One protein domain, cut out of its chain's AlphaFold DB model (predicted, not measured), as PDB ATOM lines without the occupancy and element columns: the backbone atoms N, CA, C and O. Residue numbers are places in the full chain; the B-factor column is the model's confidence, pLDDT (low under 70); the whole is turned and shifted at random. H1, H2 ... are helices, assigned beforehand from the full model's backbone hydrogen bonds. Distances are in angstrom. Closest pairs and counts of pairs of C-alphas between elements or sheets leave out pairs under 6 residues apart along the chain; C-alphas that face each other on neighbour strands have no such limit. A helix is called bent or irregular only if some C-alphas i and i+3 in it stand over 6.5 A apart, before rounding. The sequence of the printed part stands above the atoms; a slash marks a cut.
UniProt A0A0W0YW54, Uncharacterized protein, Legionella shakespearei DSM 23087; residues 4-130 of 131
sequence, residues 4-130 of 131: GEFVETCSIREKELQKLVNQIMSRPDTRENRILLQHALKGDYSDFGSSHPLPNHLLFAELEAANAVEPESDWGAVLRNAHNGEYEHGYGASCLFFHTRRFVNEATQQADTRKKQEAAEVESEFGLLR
ATOM      1  N   GLY A   4     -25.945 -23.066 -52.961       83.69
ATOM      2  CA  GLY A   4     -26.173 -22.371 -54.241       83.69
ATOM      3  C   GLY A   4     -27.250 -23.031 -55.101       83.69
ATOM      4  O   GLY A   4     -28.200 -22.370 -55.499       83.69
ATOM      5  N   GLU A   5     -27.159 -24.352 -55.282       84.50
ATOM      6  CA  GLU A   5     -28.146 -25.147 -56.032       84.50
ATOM      7  C   GLU A   5     -29.551 -25.023 -55.422       84.50
ATOM      8  O   GLU A   5     -30.540 -24.929 -56.139       84.50
ATOM      9  N   PHE A   6     -29.649 -24.991 -54.088       83.31
ATOM     10  CA  PHE A   6     -30.926 -24.806 -53.404       83.31
ATOM     11  C   PHE A   6     -31.556 -23.447 -53.733       83.31
ATOM     12  O   PHE A   6     -32.736 -23.393 -54.080       83.31
ATOM     13  N   VAL A   7     -30.778 -22.362 -53.706       83.75
ATOM     14  CA  VAL A   7     -31.287 -21.024 -54.051       83.75
ATOM     15  C   VAL A   7     -31.644 -20.905 -55.527       83.75
ATOM     16  O   VAL A   7     -32.664 -20.303 -55.832       83.75
ATOM     17  N   GLU A   8     -30.895 -21.522 -56.441       84.31
ATOM     18  CA  GLU A   8     -31.230 -21.520 -57.876       84.31
ATOM     19  C   GLU A   8     -32.599 -22.154 -58.167       84.31
ATOM     20  O   GLU A   8     -33.306 -21.721 -59.077       84.31
ATOM     21  N   THR A   9     -33.016 -23.147 -57.372       83.31
ATOM     22  CA  THR A   9     -34.369 -23.723 -57.483       83.31
ATOM     23  C   THR A   9     -35.473 -22.810 -56.943       83.31
ATOM     24  O   THR A   9     -36.654 -23.064 -57.188       83.31
ATOM     25  N   CYS A  10     -35.111 -21.757 -56.210       82.31
ATOM     26  CA  CYS A  10     -36.034 -20.830 -55.575       82.31
ATOM     27  C   CYS A  10     -36.128 -19.540 -56.396       82.31
ATOM     28  O   CYS A  10     -35.165 -18.792 -56.526       82.31
ATOM     29  N   SER A  11     -37.312 -19.226 -56.921       82.38
ATOM     30  CA  SER A  11     -37.533 -17.920 -57.557       82.38
ATOM     31  C   SER A  11     -37.948 -16.889 -56.509       82.38
ATOM     32  O   SER A  11     -39.054 -16.963 -55.970       82.38
ATOM     33  N   ILE A  12     -37.073 -15.921 -56.232       87.50
ATOM     34  CA  ILE A  12     -37.329 -14.815 -55.299       87.50
ATOM     35  C   ILE A  12     -37.766 -13.588 -56.104       87.50
ATOM     36  O   ILE A  12     -37.106 -13.202 -57.068       87.50
ATOM     37  N   ARG A  13     -38.901 -12.987 -55.734       85.50
ATOM     38  CA  ARG A  13     -39.470 -11.818 -56.433       85.50
ATOM     39  C   ARG A  13     -39.396 -10.530 -55.616       85.50
ATOM     40  O   ARG A  13     -39.362  -9.452 -56.203       85.50
ATOM     41  N   GLU A  14     -39.367 -10.640 -54.292       88.94
ATOM     42  CA  GLU A  14     -39.302  -9.496 -53.382       88.94
ATOM     43  C   GLU A  14     -37.852  -9.092 -53.120       88.94
ATOM     44  O   GLU A  14     -36.975  -9.937 -52.919       88.94
ATOM     45  N   LYS A  15     -37.585  -7.784 -53.153       91.38
ATOM     46  CA  LYS A  15     -36.220  -7.246 -53.067       91.38
ATOM     47  C   LYS A  15     -35.650  -7.408 -51.664       91.38
ATOM     48  O   LYS A  15     -34.460  -7.654 -51.505       91.38
ATOM     49  N   GLU A  16     -36.510  -7.286 -50.672       92.00
ATOM     50  CA  GLU A  16     -36.256  -7.340 -49.242       92.00
ATOM     51  C   GLU A  16     -35.870  -8.770 -48.848       92.00
ATOM     52  O   GLU A  16     -34.806  -8.992 -48.265       92.00
ATOM     53  N   LEU A  17     -36.641  -9.760 -49.318       90.88
ATOM     54  CA  LEU A  17     -36.289 -11.172 -49.190       90.88
ATOM     55  C   LEU A  17     -34.999 -11.511 -49.955       90.88
ATOM     56  O   LEU A  17     -34.125 -12.187 -49.417       90.88
ATOM     57  N   GLN A  18     -34.830 -11.021 -51.189       92.25
ATOM     58  CA  GLN A  18     -33.599 -11.249 -51.957       92.25
ATOM     59  C   GLN A  18     -32.371 -10.672 -51.243       92.25
ATOM     60  O   GLN A  18     -31.304 -11.287 -51.249       92.25
ATOM     61  N   LYS A  19     -32.509  -9.500 -50.616       93.69
ATOM     62  CA  LYS A  19     -31.453  -8.865 -49.826       93.69
ATOM     63  C   LYS A  19     -31.080  -9.731 -48.628       93.69
ATOM     64  O   LYS A  19     -29.892 -10.001 -48.455       93.69
ATOM     65  N   LEU A  20     -32.063 -10.210 -47.861       92.62
ATOM     66  CA  LEU A  20     -31.832 -11.139 -46.751       92.62
ATOM     67  C   LEU A  20     -31.113 -12.402 -47.240       92.62
ATOM     68  O   LEU A  20     -30.049 -12.750 -46.733       92.62
ATOM     69  N   VAL A  21     -31.632 -13.043 -48.290       92.38
ATOM     70  CA  VAL A  21     -31.041 -14.257 -48.869       92.38
ATOM     71  C   VAL A  21     -29.607 -14.019 -49.331       92.38
ATOM     72  O   VAL A  21     -28.748 -14.841 -49.042       92.38
ATOM     73  N   ASN A  22     -29.304 -12.898 -49.985       92.75
ATOM     74  CA  ASN A  22     -27.943 -12.577 -50.424       92.75
ATOM     75  C   ASN A  22     -26.976 -12.350 -49.259       92.75
ATOM     76  O   ASN A  22     -25.790 -12.651 -49.379       92.75
ATOM     77  N   GLN A  23     -27.460 -11.828 -48.135       92.44
ATOM     78  CA  GLN A  23     -26.632 -11.667 -46.947       92.44
ATOM     79  C   GLN A  23     -26.380 -12.989 -46.237       92.44
ATOM     80  O   GLN A  23     -25.267 -13.216 -45.790       92.44
ATOM     81  N   ILE A  24     -27.355 -13.896 -46.196       91.62
ATOM     82  CA  ILE A  24     -27.123 -15.264 -45.714       91.62
ATOM     83  C   ILE A  24     -26.151 -15.975 -46.681       91.62
ATOM     84  O   ILE A  24     -25.147 -16.539 -46.258       91.62
ATOM     85  N   MET A  25     -26.403 -15.797 -47.986       90.12
ATOM     86  CA  MET A  25     -25.549 -15.841 -49.192       90.12
ATOM     87  C   MET A  25     -24.042 -15.676 -49.004       90.12
ATOM     88  O   MET A  25     -23.245 -16.475 -49.508       90.12
ATOM     89  N   SER A  26     -23.639 -14.633 -48.297       90.81
ATOM     90  CA  SER A  26     -22.231 -14.272 -48.157       90.81
ATOM     91  C   SER A  26     -21.563 -14.903 -46.936       90.81
ATOM     92  O   SER A  26     -20.365 -14.720 -46.735       90.81
ATOM     93  N   ARG A  27     -22.319 -15.650 -46.122       88.62
ATOM     94  CA  ARG A  27     -21.846 -16.252 -44.871       88.62
ATOM     95  C   ARG A  27     -21.465 -17.714 -45.055       88.62
ATOM     96  O   ARG A  27     -21.994 -18.352 -45.976       88.62
ATOM     97  N   PRO A  28     -20.592 -18.265 -44.194       88.06
ATOM     98  CA  PRO A  28     -20.208 -19.663 -44.272       88.06
ATOM     99  C   PRO A  28     -21.414 -20.600 -44.204       88.06
ATOM    100  O   PRO A  28     -22.508 -20.260 -43.746       88.06
ATOM    101  N   ASP A  29     -21.222 -21.797 -44.736       86.25
ATOM    102  CA  ASP A  29     -22.287 -22.775 -44.882       86.25
ATOM    103  C   ASP A  29     -22.439 -23.625 -43.612       86.25
ATOM    104  O   ASP A  29     -22.049 -24.793 -43.570       86.25
ATOM    105  N   THR A  30     -22.962 -23.007 -42.552       85.25
ATOM    106  CA  THR A  30     -23.243 -23.652 -41.264       85.25
ATOM    107  C   THR A  30     -24.672 -24.177 -41.196       85.25
ATOM    108  O   THR A  30     -25.537 -23.828 -42.004       85.25
ATOM    109  N   ARG A  31     -24.945 -25.029 -40.203       85.00
ATOM    110  CA  ARG A  31     -26.293 -25.550 -39.966       85.00
ATOM    111  C   ARG A  31     -27.278 -24.414 -39.684       85.00
ATOM    112  O   ARG A  31     -28.362 -24.401 -40.259       85.00
ATOM    113  N   GLU A  32     -26.883 -23.465 -38.848       88.00
ATOM    114  CA  GLU A  32     -27.682 -22.311 -38.437       88.00
ATOM    115  C   GLU A  32     -27.989 -21.413 -39.643       88.00
ATOM    116  O   GLU A  32     -29.154 -21.107 -39.895       88.00
ATOM    117  N   ASN A  33     -26.991 -21.121 -40.482       89.06
ATOM    118  CA  ASN A  33     -27.180 -20.307 -41.689       89.06
ATOM    119  C   ASN A  33     -28.059 -21.009 -42.737       89.06
ATOM    120  O   ASN A  33     -28.785 -20.353 -43.483       89.06
ATOM    121  N   ARG A  34     -28.030 -22.346 -42.804       88.50
ATOM    122  CA  ARG A  34     -28.931 -23.119 -43.673       88.50
ATOM    123  C   ARG A  34     -30.371 -23.146 -43.171       88.50
ATOM    124  O   ARG A  34     -31.273 -23.110 -44.005       88.50
ATOM    125  N   ILE A  35     -30.587 -23.219 -41.855       88.81
ATOM    126  CA  ILE A  35     -31.926 -23.120 -41.248       88.81
ATOM    127  C   ILE A  35     -32.506 -21.735 -41.536       88.81
ATOM    128  O   ILE A  35     -33.587 -21.643 -42.114       88.81
ATOM    129  N   LEU A  36     -31.726 -20.688 -41.258       90.75
ATOM    130  CA  LEU A  36     -32.088 -19.300 -41.530       90.75
ATOM    131  C   LEU A  36     -32.456 -19.093 -43.013       90.75
ATOM    132  O   LEU A  36     -33.491 -18.517 -43.344       90.75
ATOM    133  N   LEU A  37     -31.647 -19.635 -43.931       91.19
ATOM    134  CA  LEU A  37     -31.935 -19.590 -45.367       91.19
ATOM    135  C   LEU A  37     -33.224 -20.343 -45.733       91.19
ATOM    136  O   LEU A  37     -33.997 -19.873 -46.565       91.19
ATOM    137  N   GLN A  38     -33.461 -21.517 -45.141       89.00
ATOM    138  CA  GLN A  38     -34.662 -22.312 -45.399       89.00
ATOM    139  C   GLN A  38     -35.928 -21.560 -44.972       89.00
ATOM    140  O   GLN A  38     -36.894 -21.533 -45.733       89.00
ATOM    141  N   HIS A  39     -35.924 -20.981 -43.774       88.25
ATOM    142  CA  HIS A  39     -37.057 -20.239 -43.228       88.25
ATOM    143  C   HIS A  39     -37.318 -18.944 -44.005       88.25
ATOM    144  O   HIS A  39     -38.465 -18.678 -44.371       88.25
ATOM    145  N   ALA A  40     -36.263 -18.213 -44.392       89.50
ATOM    146  CA  ALA A  40     -36.385 -17.064 -45.289       89.50
ATOM    147  C   ALA A  40     -37.090 -17.451 -46.600       89.50
ATOM    148  O   ALA A  40     -38.082 -16.844 -46.993       89.50
ATOM    149  N   LEU A  41     -36.625 -18.513 -47.264       88.44
ATOM    150  CA  LEU A  41     -37.179 -18.944 -48.550       88.44
ATOM    151  C   LEU A  41     -38.590 -19.534 -48.441       88.44
ATOM    152  O   LEU A  41     -39.336 -19.475 -49.414       88.44
ATOM    153  N   LYS A  42     -38.985 -20.077 -47.287       85.44
ATOM    154  CA  LYS A  42     -40.369 -20.502 -47.033       85.44
ATOM    155  C   LYS A  42     -41.327 -19.339 -46.791       85.44
ATOM    156  O   LYS A  42     -42.529 -19.523 -46.953       85.44
ATOM    157  N   GLY A  43     -40.803 -18.168 -46.433       84.94
ATOM    158  CA  GLY A  43     -41.612 -17.040 -45.982       84.94
ATOM    159  C   GLY A  43     -42.009 -17.146 -44.512       84.94
ATOM    160  O   GLY A  43     -42.983 -16.524 -44.105       84.94
ATOM    161  N   ASP A  44     -41.266 -17.896 -43.694       86.44
ATOM    162  CA  ASP A  44     -41.558 -18.009 -42.256       86.44
ATOM    163  C   ASP A  44     -41.378 -16.655 -41.532       86.44
ATOM    164  O   ASP A  44     -41.986 -16.422 -40.485       86.44
ATOM    165  N   TYR A  45     -40.608 -15.737 -42.129       87.50
ATOM    166  CA  TYR A  45     -40.437 -14.348 -41.679       87.50
ATOM    167  C   TYR A  45     -41.335 -13.338 -42.412       87.50
ATOM    168  O   TYR A  45     -41.187 -12.141 -42.199       87.50
ATOM    169  N   SER A  46     -42.220 -13.799 -43.297       84.44
ATOM    170  CA  SER A  46     -43.122 -12.923 -44.045       84.44
ATOM    171  C   SER A  46     -44.411 -12.652 -43.275       84.44
ATOM    172  O   SER A  46     -44.884 -13.502 -42.516       84.44
ATOM    173  N   ASP A  47     -45.024 -11.493 -43.507       74.25
ATOM    174  CA  ASP A  47     -46.310 -11.149 -42.886       74.25
ATOM    175  C   ASP A  47     -47.485 -11.937 -43.486       74.25
ATOM    176  O   ASP A  47     -48.524 -12.109 -42.841       74.25
ATOM    177  N   PHE A  48     -47.340 -12.449 -44.713       62.34
ATOM    178  CA  PHE A  48     -48.366 -13.231 -45.392       62.34
ATOM    179  C   PHE A  48     -47.893 -14.676 -45.598       62.34
ATOM    180  O   PHE A  48     -47.160 -15.016 -46.520       62.34
ATOM    181  N   GLY A  49     -48.375 -15.566 -44.727       57.78
ATOM    182  CA  GLY A  49     -48.101 -17.005 -44.806       57.78
ATOM    183  C   GLY A  49     -47.217 -17.555 -43.690       57.78
ATOM    184  O   GLY A  49     -47.072 -18.775 -43.605       57.78
ATOM    185  N   SER A  50     -46.693 -16.710 -42.796       64.25
ATOM    186  CA  SER A  50     -46.033 -17.208 -41.590       64.25
ATOM    187  C   SER A  50     -47.036 -17.896 -40.662       64.25
ATOM    188  O   SER A  50     -48.101 -17.366 -40.343       64.25
ATOM    189  N   SER A  51     -46.683 -19.093 -40.189       65.38
ATOM    190  CA  SER A  51     -47.385 -19.746 -39.079       65.38
ATOM    191  C   SER A  51     -47.022 -19.141 -37.720       65.38
ATOM    192  O   SER A  51     -47.587 -19.546 -36.702       65.38
ATOM    193  N   HIS A  52     -46.057 -18.217 -37.680       64.50
ATOM    194  CA  HIS A  52     -45.608 -17.583 -36.455       64.50
ATOM    195  C   HIS A  52     -46.380 -16.291 -36.185       64.50
ATOM    196  O   HIS A  52     -46.529 -15.457 -37.073       64.50
ATOM    197  N   PRO A  53     -46.817 -16.073 -34.933       64.62
ATOM    198  CA  PRO A  53     -47.559 -14.870 -34.570       64.62
ATOM    199  C   PRO A  53     -46.714 -13.592 -34.666       64.62
ATOM    200  O   PRO A  53     -47.266 -12.499 -34.635       64.62
ATOM    201  N   LEU A  54     -45.382 -13.722 -34.735       76.00
ATOM    202  CA  LEU A  54     -44.429 -12.616 -34.781       76.00
ATOM    203  C   LEU A  54     -43.237 -12.978 -35.698       76.00
ATOM    204  O   LEU A  54     -42.186 -13.386 -35.192       76.00
ATOM    205  N   PRO A  55     -43.383 -12.852 -37.028       76.06
ATOM    206  CA  PRO A  55     -42.372 -13.273 -38.008       76.06
ATOM    207  C   PRO A  55     -41.013 -12.585 -37.804       76.06
ATOM    208  O   PRO A  55     -39.967 -13.233 -37.832       76.06
ATOM    209  N   ASN A  56     -41.035 -11.294 -37.457       77.31
ATOM    210  CA  ASN A  56     -39.831 -10.525 -37.139       77.31
ATOM    211  C   ASN A  56     -39.095 -11.065 -35.900       77.31
ATOM    212  O   ASN A  56     -37.871 -11.159 -35.911       77.31
ATOM    213  N   HIS A  57     -39.808 -11.493 -34.849       81.81
ATOM    214  CA  HIS A  57     -39.169 -12.080 -33.660       81.81
ATOM    215  C   HIS A  57     -38.484 -13.416 -33.957       81.81
ATOM    216  O   HIS A  57     -37.427 -13.689 -33.389       81.81
ATOM    217  N   LEU A  58     -39.055 -14.228 -34.850       86.50
ATOM    218  CA  LEU A  58     -38.411 -15.466 -35.285       86.50
ATOM    219  C   LEU A  58     -37.107 -15.170 -36.034       86.50
ATOM    220  O   LEU A  58     -36.082 -15.773 -35.725       86.50
ATOM    221  N   LEU A  59     -37.134 -14.210 -36.965       89.62
ATOM    222  CA  LEU A  59     -35.937 -13.775 -37.683       89.62
ATOM    223  C   LEU A  59     -34.841 -13.308 -36.713       89.62
ATOM    224  O   LEU A  59     -33.691 -13.717 -36.855       89.62
ATOM    225  N   PHE A  60     -35.184 -12.505 -35.699       88.00
ATOM    226  CA  PHE A  60     -34.213 -12.058 -34.694       88.00
ATOM    227  C   PHE A  60     -33.585 -13.216 -33.924       88.00
ATOM    228  O   PHE A  60     -32.361 -13.296 -33.852       88.00
ATOM    229  N   ALA A  61     -34.398 -14.132 -33.396       87.25
ATOM    230  CA  ALA A  61     -33.899 -15.259 -32.612       87.25
ATOM    231  C   ALA A  61     -32.934 -16.145 -33.419       87.25
ATOM    232  O   ALA A  61     -31.923 -16.621 -32.899       87.25
ATOM    233  N   GLU A  62     -33.213 -16.355 -34.706       90.00
ATOM    234  CA  GLU A  62     -32.357 -17.175 -35.567       90.00
ATOM    235  C   GLU A  62     -31.090 -16.444 -36.020       90.00
ATOM    236  O   GLU A  62     -30.030 -17.066 -36.112       90.00
ATOM    237  N   LEU A  63     -31.157 -15.126 -36.230       90.50
ATOM    238  CA  LEU A  63     -29.969 -14.302 -36.457       90.50
ATOM    239  C   LEU A  63     -29.054 -14.269 -35.223       90.50
ATOM    240  O   LEU A  63     -27.835 -14.342 -35.371       90.50
ATOM    241  N   GLU A  64     -29.613 -14.207 -34.012       88.06
ATOM    242  CA  GLU A  64     -28.840 -14.303 -32.767       88.06
ATOM    243  C   GLU A  64     -28.160 -15.670 -32.626       88.06
ATOM    244  O   GLU A  64     -26.981 -15.737 -32.268       88.06
ATOM    245  N   ALA A  65     -28.859 -16.756 -32.963       87.00
ATOM    246  CA  ALA A  65     -28.287 -18.100 -32.958       87.00
ATOM    247  C   ALA A  65     -27.142 -18.245 -33.978       87.00
ATOM    248  O   ALA A  65     -26.086 -18.784 -33.644       87.00
ATOM    249  N   ALA A  66     -27.317 -17.724 -35.197       87.25
ATOM    250  CA  ALA A  66     -26.266 -17.696 -36.216       87.25
ATOM    251  C   ALA A  66     -25.049 -16.868 -35.762       87.25
ATOM    252  O   ALA A  66     -23.907 -17.308 -35.900       87.25
ATOM    253  N   ASN A  67     -25.289 -15.711 -35.137       87.25
ATOM    254  CA  ASN A  67     -24.242 -14.863 -34.569       87.25
ATOM    255  C   ASN A  67     -23.485 -15.542 -33.417       87.25
ATOM    256  O   ASN A  67     -22.278 -15.366 -33.289       87.25
ATOM    257  N   ALA A  68     -24.158 -16.345 -32.589       84.62
ATOM    258  CA  ALA A  68     -23.511 -17.075 -31.500       84.62
ATOM    259  C   ALA A  68     -22.561 -18.179 -32.000       84.62
ATOM    260  O   ALA A  68     -21.553 -18.460 -31.353       84.62
ATOM    261  N   VAL A  69     -22.873 -18.801 -33.141       82.94
ATOM    262  CA  VAL A  69     -22.017 -19.820 -33.771       82.94
ATOM    263  C   VAL A  69     -20.849 -19.186 -34.520       82.94
ATOM    264  O   VAL A  69     -19.761 -19.759 -34.556       82.94
ATOM    265  N   GLU A  70     -21.048 -17.994 -35.081       78.06
ATOM    266  CA  GLU A  70     -20.025 -17.282 -35.843       78.06
ATOM    267  C   GLU A  70     -19.864 -15.827 -35.368       78.06
ATOM    268  O   GLU A  70     -20.192 -14.903 -36.114       78.06
ATOM    269  N   PRO A  71     -19.326 -15.586 -34.160       69.12
ATOM    270  CA  PRO A  71     -19.243 -14.240 -33.585       69.12
ATOM    271  C   PRO A  71     -18.287 -13.304 -34.338       69.12
ATOM    272  O   PRO A  71     -18.396 -12.087 -34.215       69.12
ATOM    273  N   GLU A  72     -17.357 -13.851 -35.131       68.12
ATOM    274  CA  GLU A  72     -16.483 -13.067 -36.019       68.12
ATOM    275  C   GLU A  72     -17.159 -12.690 -37.348       68.12
ATOM    276  O   GLU A  72     -16.642 -11.866 -38.107       68.12
ATOM    277  N   SER A  73     -18.326 -13.267 -37.644       66.81
ATOM    278  CA  SER A  73     -19.139 -12.864 -38.786       66.81
ATOM    279  C   SER A  73     -19.892 -11.587 -38.438       66.81
ATOM    280  O   SER A  73     -20.508 -11.497 -37.383       66.81
ATOM    281  N   ASP A  74     -19.901 -10.605 -39.341       74.44
ATOM    282  CA  ASP A  74     -20.621  -9.330 -39.188       74.44
ATOM    283  C   ASP A  74     -22.162  -9.494 -39.269       74.44
ATOM    284  O   ASP A  74     -22.856  -8.884 -40.086       74.44
ATOM    285  N   TRP A  75     -22.725 -10.380 -38.447       84.06
ATOM    286  CA  TRP A  75     -24.164 -10.529 -38.242       84.06
ATOM    287  C   TRP A  75     -24.760  -9.305 -37.546       84.06
ATOM    288  O   TRP A  75     -25.951  -9.047 -37.701       84.06
ATOM    289  N   GLY A  76     -23.943  -8.493 -36.865       83.31
ATOM    290  CA  GLY A  76     -24.373  -7.245 -36.232       83.31
ATOM    291  C   GLY A  76     -25.004  -6.247 -37.209       83.31
ATOM    292  O   GLY A  76     -26.010  -5.616 -36.879       83.31
ATOM    293  N   ALA A  77     -24.471  -6.125 -38.430       86.00
ATOM    294  CA  ALA A  77     -25.100  -5.317 -39.476       86.00
ATOM    295  C   ALA A  77     -26.458  -5.897 -39.916       86.00
ATOM    296  O   ALA A  77     -27.429  -5.159 -40.081       86.00
ATOM    297  N   VAL A  78     -26.552  -7.222 -40.051       89.50
ATOM    298  CA  VAL A  78     -27.787  -7.907 -40.465       89.50
ATOM    299  C   VAL A  78     -28.877  -7.766 -39.401       89.50
ATOM    300  O   VAL A  78     -30.005  -7.418 -39.737       89.50
ATOM    301  N   LEU A  79     -28.532  -7.956 -38.126       88.00
ATOM    302  CA  LEU A  79     -29.426  -7.763 -36.979       88.00
ATOM    303  C   LEU A  79     -29.976  -6.337 -36.921       88.00
ATOM    304  O   LEU A  79     -31.170  -6.136 -36.716       88.00
ATOM    305  N   ARG A  80     -29.124  -5.334 -37.157       87.81
ATOM    306  CA  ARG A  80     -29.547  -3.929 -37.190       87.81
ATOM    307  C   ARG A  80     -30.533  -3.651 -38.321       87.81
ATOM    308  O   ARG A  80     -31.554  -3.015 -38.093       87.81
ATOM    309  N   ASN A  81     -30.247  -4.150 -39.517       89.81
ATOM    310  CA  ASN A  81     -31.143  -4.006 -40.660       89.81
ATOM    311  C   ASN A  81     -32.489  -4.701 -40.405       89.81
ATOM    312  O   ASN A  81     -33.533  -4.143 -40.728       89.81
ATOM    313  N   ALA A  82     -32.472  -5.882 -39.775       87.94
ATOM    314  CA  ALA A  82     -33.691  -6.565 -39.353       87.94
ATOM    315  C   ALA A  82     -34.480  -5.710 -38.342       87.94
ATOM    316  O   ALA A  82     -35.685  -5.548 -38.500       87.94
ATOM    317  N   HIS A  83     -33.805  -5.082 -37.369       86.50
ATOM    318  CA  HIS A  83     -34.427  -4.164 -36.401       86.50
ATOM    319  C   HIS A  83     -35.065  -2.940 -37.051       86.50
ATOM    320  O   HIS A  83     -36.067  -2.438 -36.550       86.50
ATOM    321  N   ASN A  84     -34.507  -2.486 -38.170       87.81
ATOM    322  CA  ASN A  84     -35.023  -1.362 -38.941       87.81
ATOM    323  C   ASN A  84     -36.135  -1.757 -39.932       87.81
ATOM    324  O   ASN A  84     -36.566  -0.906 -40.706       87.81
ATOM    325  N   GLY A  85     -36.566  -3.024 -39.955       84.56
ATOM    326  CA  GLY A  85     -37.590  -3.509 -40.886       84.56
ATOM    327  C   GLY A  85     -37.099  -3.664 -42.332       84.56
ATOM    328  O   GLY A  85     -37.895  -3.803 -43.253       84.56
ATOM    329  N   GLU A  86     -35.786  -3.678 -42.585       89.31
ATOM    330  CA  GLU A  86     -35.239  -3.717 -43.956       89.31
ATOM    331  C   GLU A  86     -35.438  -5.060 -44.685       89.31
ATOM    332  O   GLU A  86     -35.058  -5.187 -45.855       89.31
ATOM    333  N   TYR A  87     -35.991  -6.057 -43.991       89.50
ATOM    334  CA  TYR A  87     -36.358  -7.366 -44.533       89.50
ATOM    335  C   TYR A  87     -37.860  -7.633 -44.468       89.50
ATOM    336  O   TYR A  87     -38.252  -8.778 -44.661       89.50
ATOM    337  N   GLU A  88     -38.698  -6.633 -44.187       87.06
ATOM    338  CA  GLU A  88     -40.151  -6.804 -44.238       87.06
ATOM    339  C   GLU A  88     -40.583  -7.182 -45.659       87.06
ATOM    340  O   GLU A  88     -40.213  -6.532 -46.637       87.06
ATOM    341  N   HIS A  89     -41.322  -8.281 -45.785       86.12
ATOM    342  CA  HIS A  89     -41.747  -8.818 -47.071       86.12
ATOM    343  C   HIS A  89     -43.058  -9.589 -46.926       86.12
ATOM    344  O   HIS A  89     -43.389 -10.102 -45.852       86.12
ATOM    345  N   GLY A  90     -43.823  -9.655 -48.015       82.69
ATOM    346  CA  GLY A  90     -45.128 -10.294 -48.013       82.69
ATOM    347  C   GLY A  90     -45.043 -11.805 -48.168       82.69
ATOM    348  O   GLY A  90     -45.848 -12.508 -47.587       82.69
ATOM    349  N   TYR A  91     -44.084 -12.338 -48.917       79.94
ATOM    350  CA  TYR A  91     -44.131 -13.719 -49.385       79.94
ATOM    351  C   TYR A  91     -42.768 -14.407 -49.355       79.94
ATOM    352  O   TYR A  91     -41.735 -13.844 -49.700       79.94
ATOM    353  N   GLY A  92     -42.776 -15.705 -49.061       82.62
ATOM    354  CA  GLY A  92     -41.609 -16.553 -49.289       82.62
ATOM    355  C   GLY A  92     -41.190 -16.636 -50.762       82.62
ATOM    356  O   GLY A  92     -41.889 -16.219 -51.691       82.62
ATOM    357  N   ALA A  93     -40.042 -17.266 -50.995       83.38
ATOM    358  CA  ALA A  93     -39.624 -17.624 -52.338       83.38
ATOM    359  C   ALA A  93     -40.567 -18.679 -52.931       83.38
ATOM    360  O   ALA A  93     -41.080 -19.563 -52.242       83.38
ATOM    361  N   SER A  94     -40.743 -18.644 -54.251       73.31
ATOM    362  CA  SER A  94     -41.438 -19.714 -54.966       73.31
ATOM    363  C   SER A  94     -40.525 -20.944 -55.010       73.31
ATOM    364  O   SER A  94     -39.744 -21.105 -55.947       73.31
ATOM    365  N   CYS A  95     -40.564 -21.773 -53.966       67.38
ATOM    366  CA  CYS A  95     -39.789 -23.007 -53.854       67.38
ATOM    367  C   CYS A  95     -40.720 -24.228 -53.732       67.38
ATOM    368  O   CYS A  95     -41.760 -24.179 -53.077       67.38
ATOM    369  N   LEU A  96     -40.374 -25.354 -54.372       61.66
ATOM    370  CA  LEU A  96     -41.132 -26.601 -54.209       61.66
ATOM    371  C   LEU A  96     -40.879 -27.144 -52.794       61.66
ATOM    372  O   LEU A  96     -39.743 -27.472 -52.445       61.66
ATOM    373  N   PHE A  97     -41.942 -27.283 -51.996       57.09
ATOM    374  CA  PHE A  97     -41.942 -27.709 -50.583       57.09
ATOM    375  C   PHE A  97     -40.987 -28.891 -50.271       57.09
ATOM    376  O   PHE A  97     -40.358 -28.934 -49.211       57.09
ATOM    377  N   PHE A  98     -40.809 -29.813 -51.225       59.00
ATOM    378  CA  PHE A  98     -39.952 -31.000 -51.133       59.00
ATOM    379  C   PHE A  98     -38.446 -30.727 -50.975       59.00
ATOM    380  O   PHE A  98     -37.754 -31.528 -50.343       59.00
ATOM    381  N   HIS A  99     -37.911 -29.623 -51.505       69.12
ATOM    382  CA  HIS A  99     -36.462 -29.377 -51.467       69.12
ATOM    383  C   HIS A  99     -35.971 -28.913 -50.091       69.12
ATOM    384  O   HIS A  99     -34.839 -29.202 -49.704       69.12
ATOM    385  N   THR A 100     -36.850 -28.284 -49.309       68.88
ATOM    386  CA  THR A 100     -36.491 -27.629 -48.045       68.88
ATOM    387  C   THR A 100     -36.096 -28.623 -46.939       68.88
ATOM    388  O   THR A 100     -35.061 -28.459 -46.297       68.88
ATOM    389  N   ARG A 101     -36.863 -29.706 -46.734       71.81
ATOM    390  CA  ARG A 101     -36.584 -30.709 -45.682       71.81
ATOM    391  C   ARG A 101     -35.317 -31.517 -45.965       71.81
ATOM    392  O   ARG A 101     -34.569 -31.853 -45.052       71.81
ATOM    393  N   ARG A 102     -35.074 -31.822 -47.241       75.88
ATOM    394  CA  ARG A 102     -33.866 -32.524 -47.680       75.88
ATOM    395  C   ARG A 102     -32.617 -31.670 -47.448       75.88
ATOM    396  O   ARG A 102     -31.614 -32.191 -46.971       75.88
ATOM    397  N   PHE A 103     -32.707 -30.368 -47.720       81.12
ATOM    398  CA  PHE A 103     -31.596 -29.428 -47.614       81.12
ATOM    399  C   PHE A 103     -30.977 -29.347 -46.202       81.12
ATOM    400  O   PHE A 103     -29.754 -29.436 -46.063       81.12
ATOM    401  N   VAL A 104     -31.798 -29.260 -45.147       77.19
ATOM    402  CA  VAL A 104     -31.304 -29.196 -43.754       77.19
ATOM    403  C   VAL A 104     -30.871 -30.559 -43.207       77.19
ATOM    404  O   VAL A 104     -29.874 -30.654 -42.484       77.19
ATOM    405  N   ASN A 105     -31.560 -31.639 -43.584       78.81
ATOM    406  CA  ASN A 105     -31.187 -32.985 -43.141       78.81
ATOM    407  C   ASN A 105     -29.813 -33.409 -43.681       78.81
ATOM    408  O   ASN A 105     -29.007 -33.963 -42.936       78.81
ATOM    409  N   GLU A 106     -29.521 -33.109 -44.950       77.88
ATOM    410  CA  GLU A 106     -28.209 -33.385 -45.549       77.88
ATOM    411  C   GLU A 106     -27.088 -32.587 -44.859       77.88
ATOM    412  O   GLU A 106     -26.001 -33.123 -44.649       77.88
ATOM    413  N   ALA A 107     -27.353 -31.344 -44.439       71.31
ATOM    414  CA  ALA A 107     -26.385 -30.534 -43.695       71.31
ATOM    415  C   ALA A 107     -26.038 -31.149 -42.333       71.31
ATOM    416  O   ALA A 107     -24.872 -31.230 -41.955       71.31
ATOM    417  N   THR A 108     -27.061 -31.619 -41.614       74.00
ATOM    418  CA  THR A 108     -26.892 -32.256 -40.300       74.00
ATOM    419  C   THR A 108     -26.021 -33.511 -40.417       74.00
ATOM    420  O   THR A 108     -25.066 -33.678 -39.664       74.00
ATOM    421  N   GLN A 109     -26.273 -34.346 -41.430       76.12
ATOM    422  CA  GLN A 109     -25.487 -35.561 -41.667       76.12
ATOM    423  C   GLN A 109     -24.024 -35.265 -42.033       76.12
ATOM    424  O   GLN A 109     -23.126 -35.982 -41.586       76.12
ATOM    425  N   GLN A 110     -23.771 -34.216 -42.823       71.56
ATOM    426  CA  GLN A 110     -22.416 -33.789 -43.188       71.56
ATOM    427  C   GLN A 110     -21.630 -33.248 -41.985       71.56
ATOM    428  O   GLN A 110     -20.451 -33.562 -41.832       71.56
ATOM    429  N   ALA A 111     -22.274 -32.481 -41.102       69.31
ATOM    430  CA  ALA A 111     -21.638 -31.973 -39.887       69.31
ATOM    431  C   ALA A 111     -21.247 -33.108 -38.923       69.31
ATOM    432  O   ALA A 111     -20.131 -33.123 -38.402       69.31
ATOM    433  N   ASP A 112     -22.129 -34.092 -38.735       74.50
ATOM    434  CA  ASP A 112     -21.863 -35.240 -37.862       74.50
ATOM    435  C   ASP A 112     -20.752 -36.145 -38.406       74.50
ATOM    436  O   ASP A 112     -19.932 -36.661 -37.645       74.50
ATOM    437  N   THR A 113     -20.702 -36.344 -39.726       74.62
ATOM    438  CA  THR A 113     -19.627 -37.126 -40.359       74.62
ATOM    439  C   THR A 113     -18.286 -36.413 -40.279       74.62
ATOM    440  O   THR A 113     -17.296 -37.057 -39.942       74.62
ATOM    441  N   ARG A 114     -18.253 -35.092 -40.488       74.25
ATOM    442  CA  ARG A 114     -17.030 -34.296 -40.359       74.25
ATOM    443  C   ARG A 114     -16.480 -34.303 -38.932       74.25
ATOM    444  O   ARG A 114     -15.305 -34.590 -38.750       74.25
ATOM    445  N   LYS A 115     -17.331 -34.116 -37.915       75.12
ATOM    446  CA  LYS A 115     -16.914 -34.220 -36.503       75.12
ATOM    447  C   LYS A 115     -16.327 -35.591 -36.161       75.12
ATOM    448  O   LYS A 115     -15.365 -35.675 -35.408       75.12
ATOM    449  N   LYS A 116     -16.893 -36.673 -36.711       76.88
ATOM    450  CA  LYS A 116     -16.355 -38.033 -36.531       76.88
ATOM    451  C   LYS A 116     -15.006 -38.227 -37.226       76.88
ATOM    452  O   LYS A 116     -14.161 -38.929 -36.685       76.88
ATOM    453  N   GLN A 117     -14.809 -37.628 -38.401       75.69
ATOM    454  CA  GLN A 117     -13.538 -37.680 -39.130       75.69
ATOM    455  C   GLN A 117     -12.443 -36.886 -38.411       75.69
ATOM    456  O   GLN A 117     -11.366 -37.427 -38.194       75.69
ATOM    457  N   GLU A 118     -12.745 -35.669 -37.955       78.44
ATOM    458  CA  GLU A 118     -11.817 -34.834 -37.179       78.44
ATOM    459  C   GLU A 118     -11.437 -35.513 -35.849       78.44
ATOM    460  O   GLU A 118     -10.267 -35.549 -35.480       78.44
ATOM    461  N   ALA A 119     -12.397 -36.138 -35.155       76.00
ATOM    462  CA  ALA A 119     -12.107 -36.923 -33.952       76.00
ATOM    463  C   ALA A 119     -11.195 -38.133 -34.238       76.00
ATOM    464  O   ALA A 119     -10.282 -38.408 -33.463       76.00
ATOM    465  N   ALA A 120     -11.410 -38.831 -35.358       76.06
ATOM    466  CA  ALA A 120     -10.591 -39.976 -35.755       76.06
ATOM    467  C   ALA A 120      -9.164 -39.577 -36.183       76.06
ATOM    468  O   ALA A 120      -8.215 -40.305 -35.895       76.06
ATOM    469  N   GLU A 121      -8.987 -38.427 -36.843       79.25
ATOM    470  CA  GLU A 121      -7.660 -37.895 -37.190       79.25
ATOM    471  C   GLU A 121      -6.866 -37.503 -35.942       79.25
ATOM    472  O   GLU A 121      -5.705 -37.896 -35.815       79.25
ATOM    473  N   VAL A 122      -7.502 -36.831 -34.978       77.12
ATOM    474  CA  VAL A 122      -6.873 -36.495 -33.691       77.12
ATOM    475  C   VAL A 122      -6.458 -37.769 -32.944       77.12
ATOM    476  O   VAL A 122      -5.325 -37.869 -32.475       77.12
ATOM    477  N   GLU A 123      -7.321 -38.787 -32.867       72.81
ATOM    478  CA  GLU A 123      -6.959 -40.069 -32.242       72.81
ATOM    479  C   GLU A 123      -5.792 -40.773 -32.958       72.81
ATOM    480  O   GLU A 123      -4.929 -41.363 -32.300       72.81
ATOM    481  N   SER A 124      -5.717 -40.681 -34.289       74.19
ATOM    482  CA  SER A 124      -4.613 -41.228 -35.083       74.19
ATOM    483  C   SER A 124      -3.288 -40.499 -34.821       74.19
ATOM    484  O   SER A 124      -2.260 -41.150 -34.614       74.19
ATOM    485  N   GLU A 125      -3.289 -39.163 -34.776       70.12
ATOM    486  CA  GLU A 125      -2.092 -38.364 -34.477       70.12
ATOM    487  C   GLU A 125      -1.577 -38.606 -33.050       70.12
ATOM    488  O   GLU A 125      -0.381 -38.832 -32.846       70.12
ATOM    489  N   PHE A 126      -2.471 -38.657 -32.058       61.66
ATOM    490  CA  PHE A 126      -2.091 -38.955 -30.672       61.66
ATOM    491  C   PHE A 126      -1.683 -40.425 -30.459       61.66
ATOM    492  O   PHE A 126      -0.876 -40.717 -29.573       61.66
ATOM    493  N   GLY A 127      -2.199 -41.356 -31.267       58.25
ATOM    494  CA  GLY A 127      -1.809 -42.769 -31.254       58.25
ATOM    495  C   GLY A 127      -0.422 -43.038 -31.852       58.25
ATOM    496  O   GLY A 127       0.282 -43.936 -31.385       58.25
ATOM    497  N   LEU A 128       0.004 -42.242 -32.838       56.25
ATOM    498  CA  LEU A 128       1.335 -42.317 -33.456       56.25
ATOM    499  C   LEU A 128       2.458 -41.769 -32.557       56.25
ATOM    500  O   LEU A 128       3.592 -42.218 -32.673       56.25
ATOM    501  N   LEU A 129       2.144 -40.870 -31.618       51.41
ATOM    502  CA  LEU A 129       3.089 -40.298 -30.642       51.41
ATOM    503  C   LEU A 129       3.379 -41.200 -29.421       51.41
ATOM    504  O   LEU A 129       4.183 -40.828 -28.569       51.41
ATOM    505  N   ARG A 130       2.728 -42.370 -29.303       52.62
ATOM    506  CA  ARG A 130       2.878 -43.313 -28.169       52.62
ATOM    507  C   ARG A 130       3.687 -44.587 -28.476       52.62
ATOM    508  O   ARG A 130       3.644 -45.521 -27.674       52.62
TER     509      ARG A 130
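Overview. This is residues 4 to 130 of the 131 residues of an uncharacterized protein of Legionella shakespearei DSM 23087 (UniProt A0A0W0YW54). What shape is this? Helices H2 to H5 stand side by side in a compact up-and-down bundle; the long helix H6 packs on its member H3 with residues 100 to 111, and residues 112 to 130 stick out as an arm. Short H1 is near H3. What is it built of? The printed part has 127 residues, six named helices in the order H1 to H6 and no named strand; the class is all helix. How large is it? It is loose, with a radius of gyration of the C-alphas of 17.2 A, and spans 61 by 32 by 24 A.

Along the chain. Where is the longest helix? H6, residues 97 to 128, runs 48.8 A from C-alpha 97 at (-41.942, -27.709, -50.583) to C-alpha 128 at (1.335, -42.317, -33.456). It is neither bent nor irregular, but only just: C-alphas 98 and 101 are 6.4 A apart. Where are the others? H3 is residues 31 to 42, 16.5 A, and H4 residues 55 to 69, 21.8 A. H2 is residues 15 to 25, H5 residues 75 to 83, and H1 residues 4 to 8, from C-alpha 4 at (-26.173, -22.371, -54.241).

Arrangement. What does H6 touch? It touches the hub H3, closest C-alphas Gln 38 and Thr 100, 6.2 A, at a shallow tilt of 6 degrees, opposite ways. What else touches H3? H2 makes a hairpin with it, closest C-alphas Val 21 and Leu 37, 6.4 A; H4 makes another, with residues 32 to 36 of H3 alone, Glu 32 and Ala 66, 5.3 A. H4 and H5 form a hairpin too, at 10 degrees. Are the backbones complete? Every O i to N i+4 pair is within hydrogen-bond range in H1 to H5, and 25 of 28 in H6.

Size, cuts and confidence. How far does it reach? The C-alphas farthest apart, Phe 48 and Arg 130, are 61.9 A apart; the printed part has no cut. Which links are long? H3 to H4 and H5 to H6. Where is confidence low? Residues 48 to 53, 71 to 73, 95 to 100, 111 and 126 to 130 are under 70.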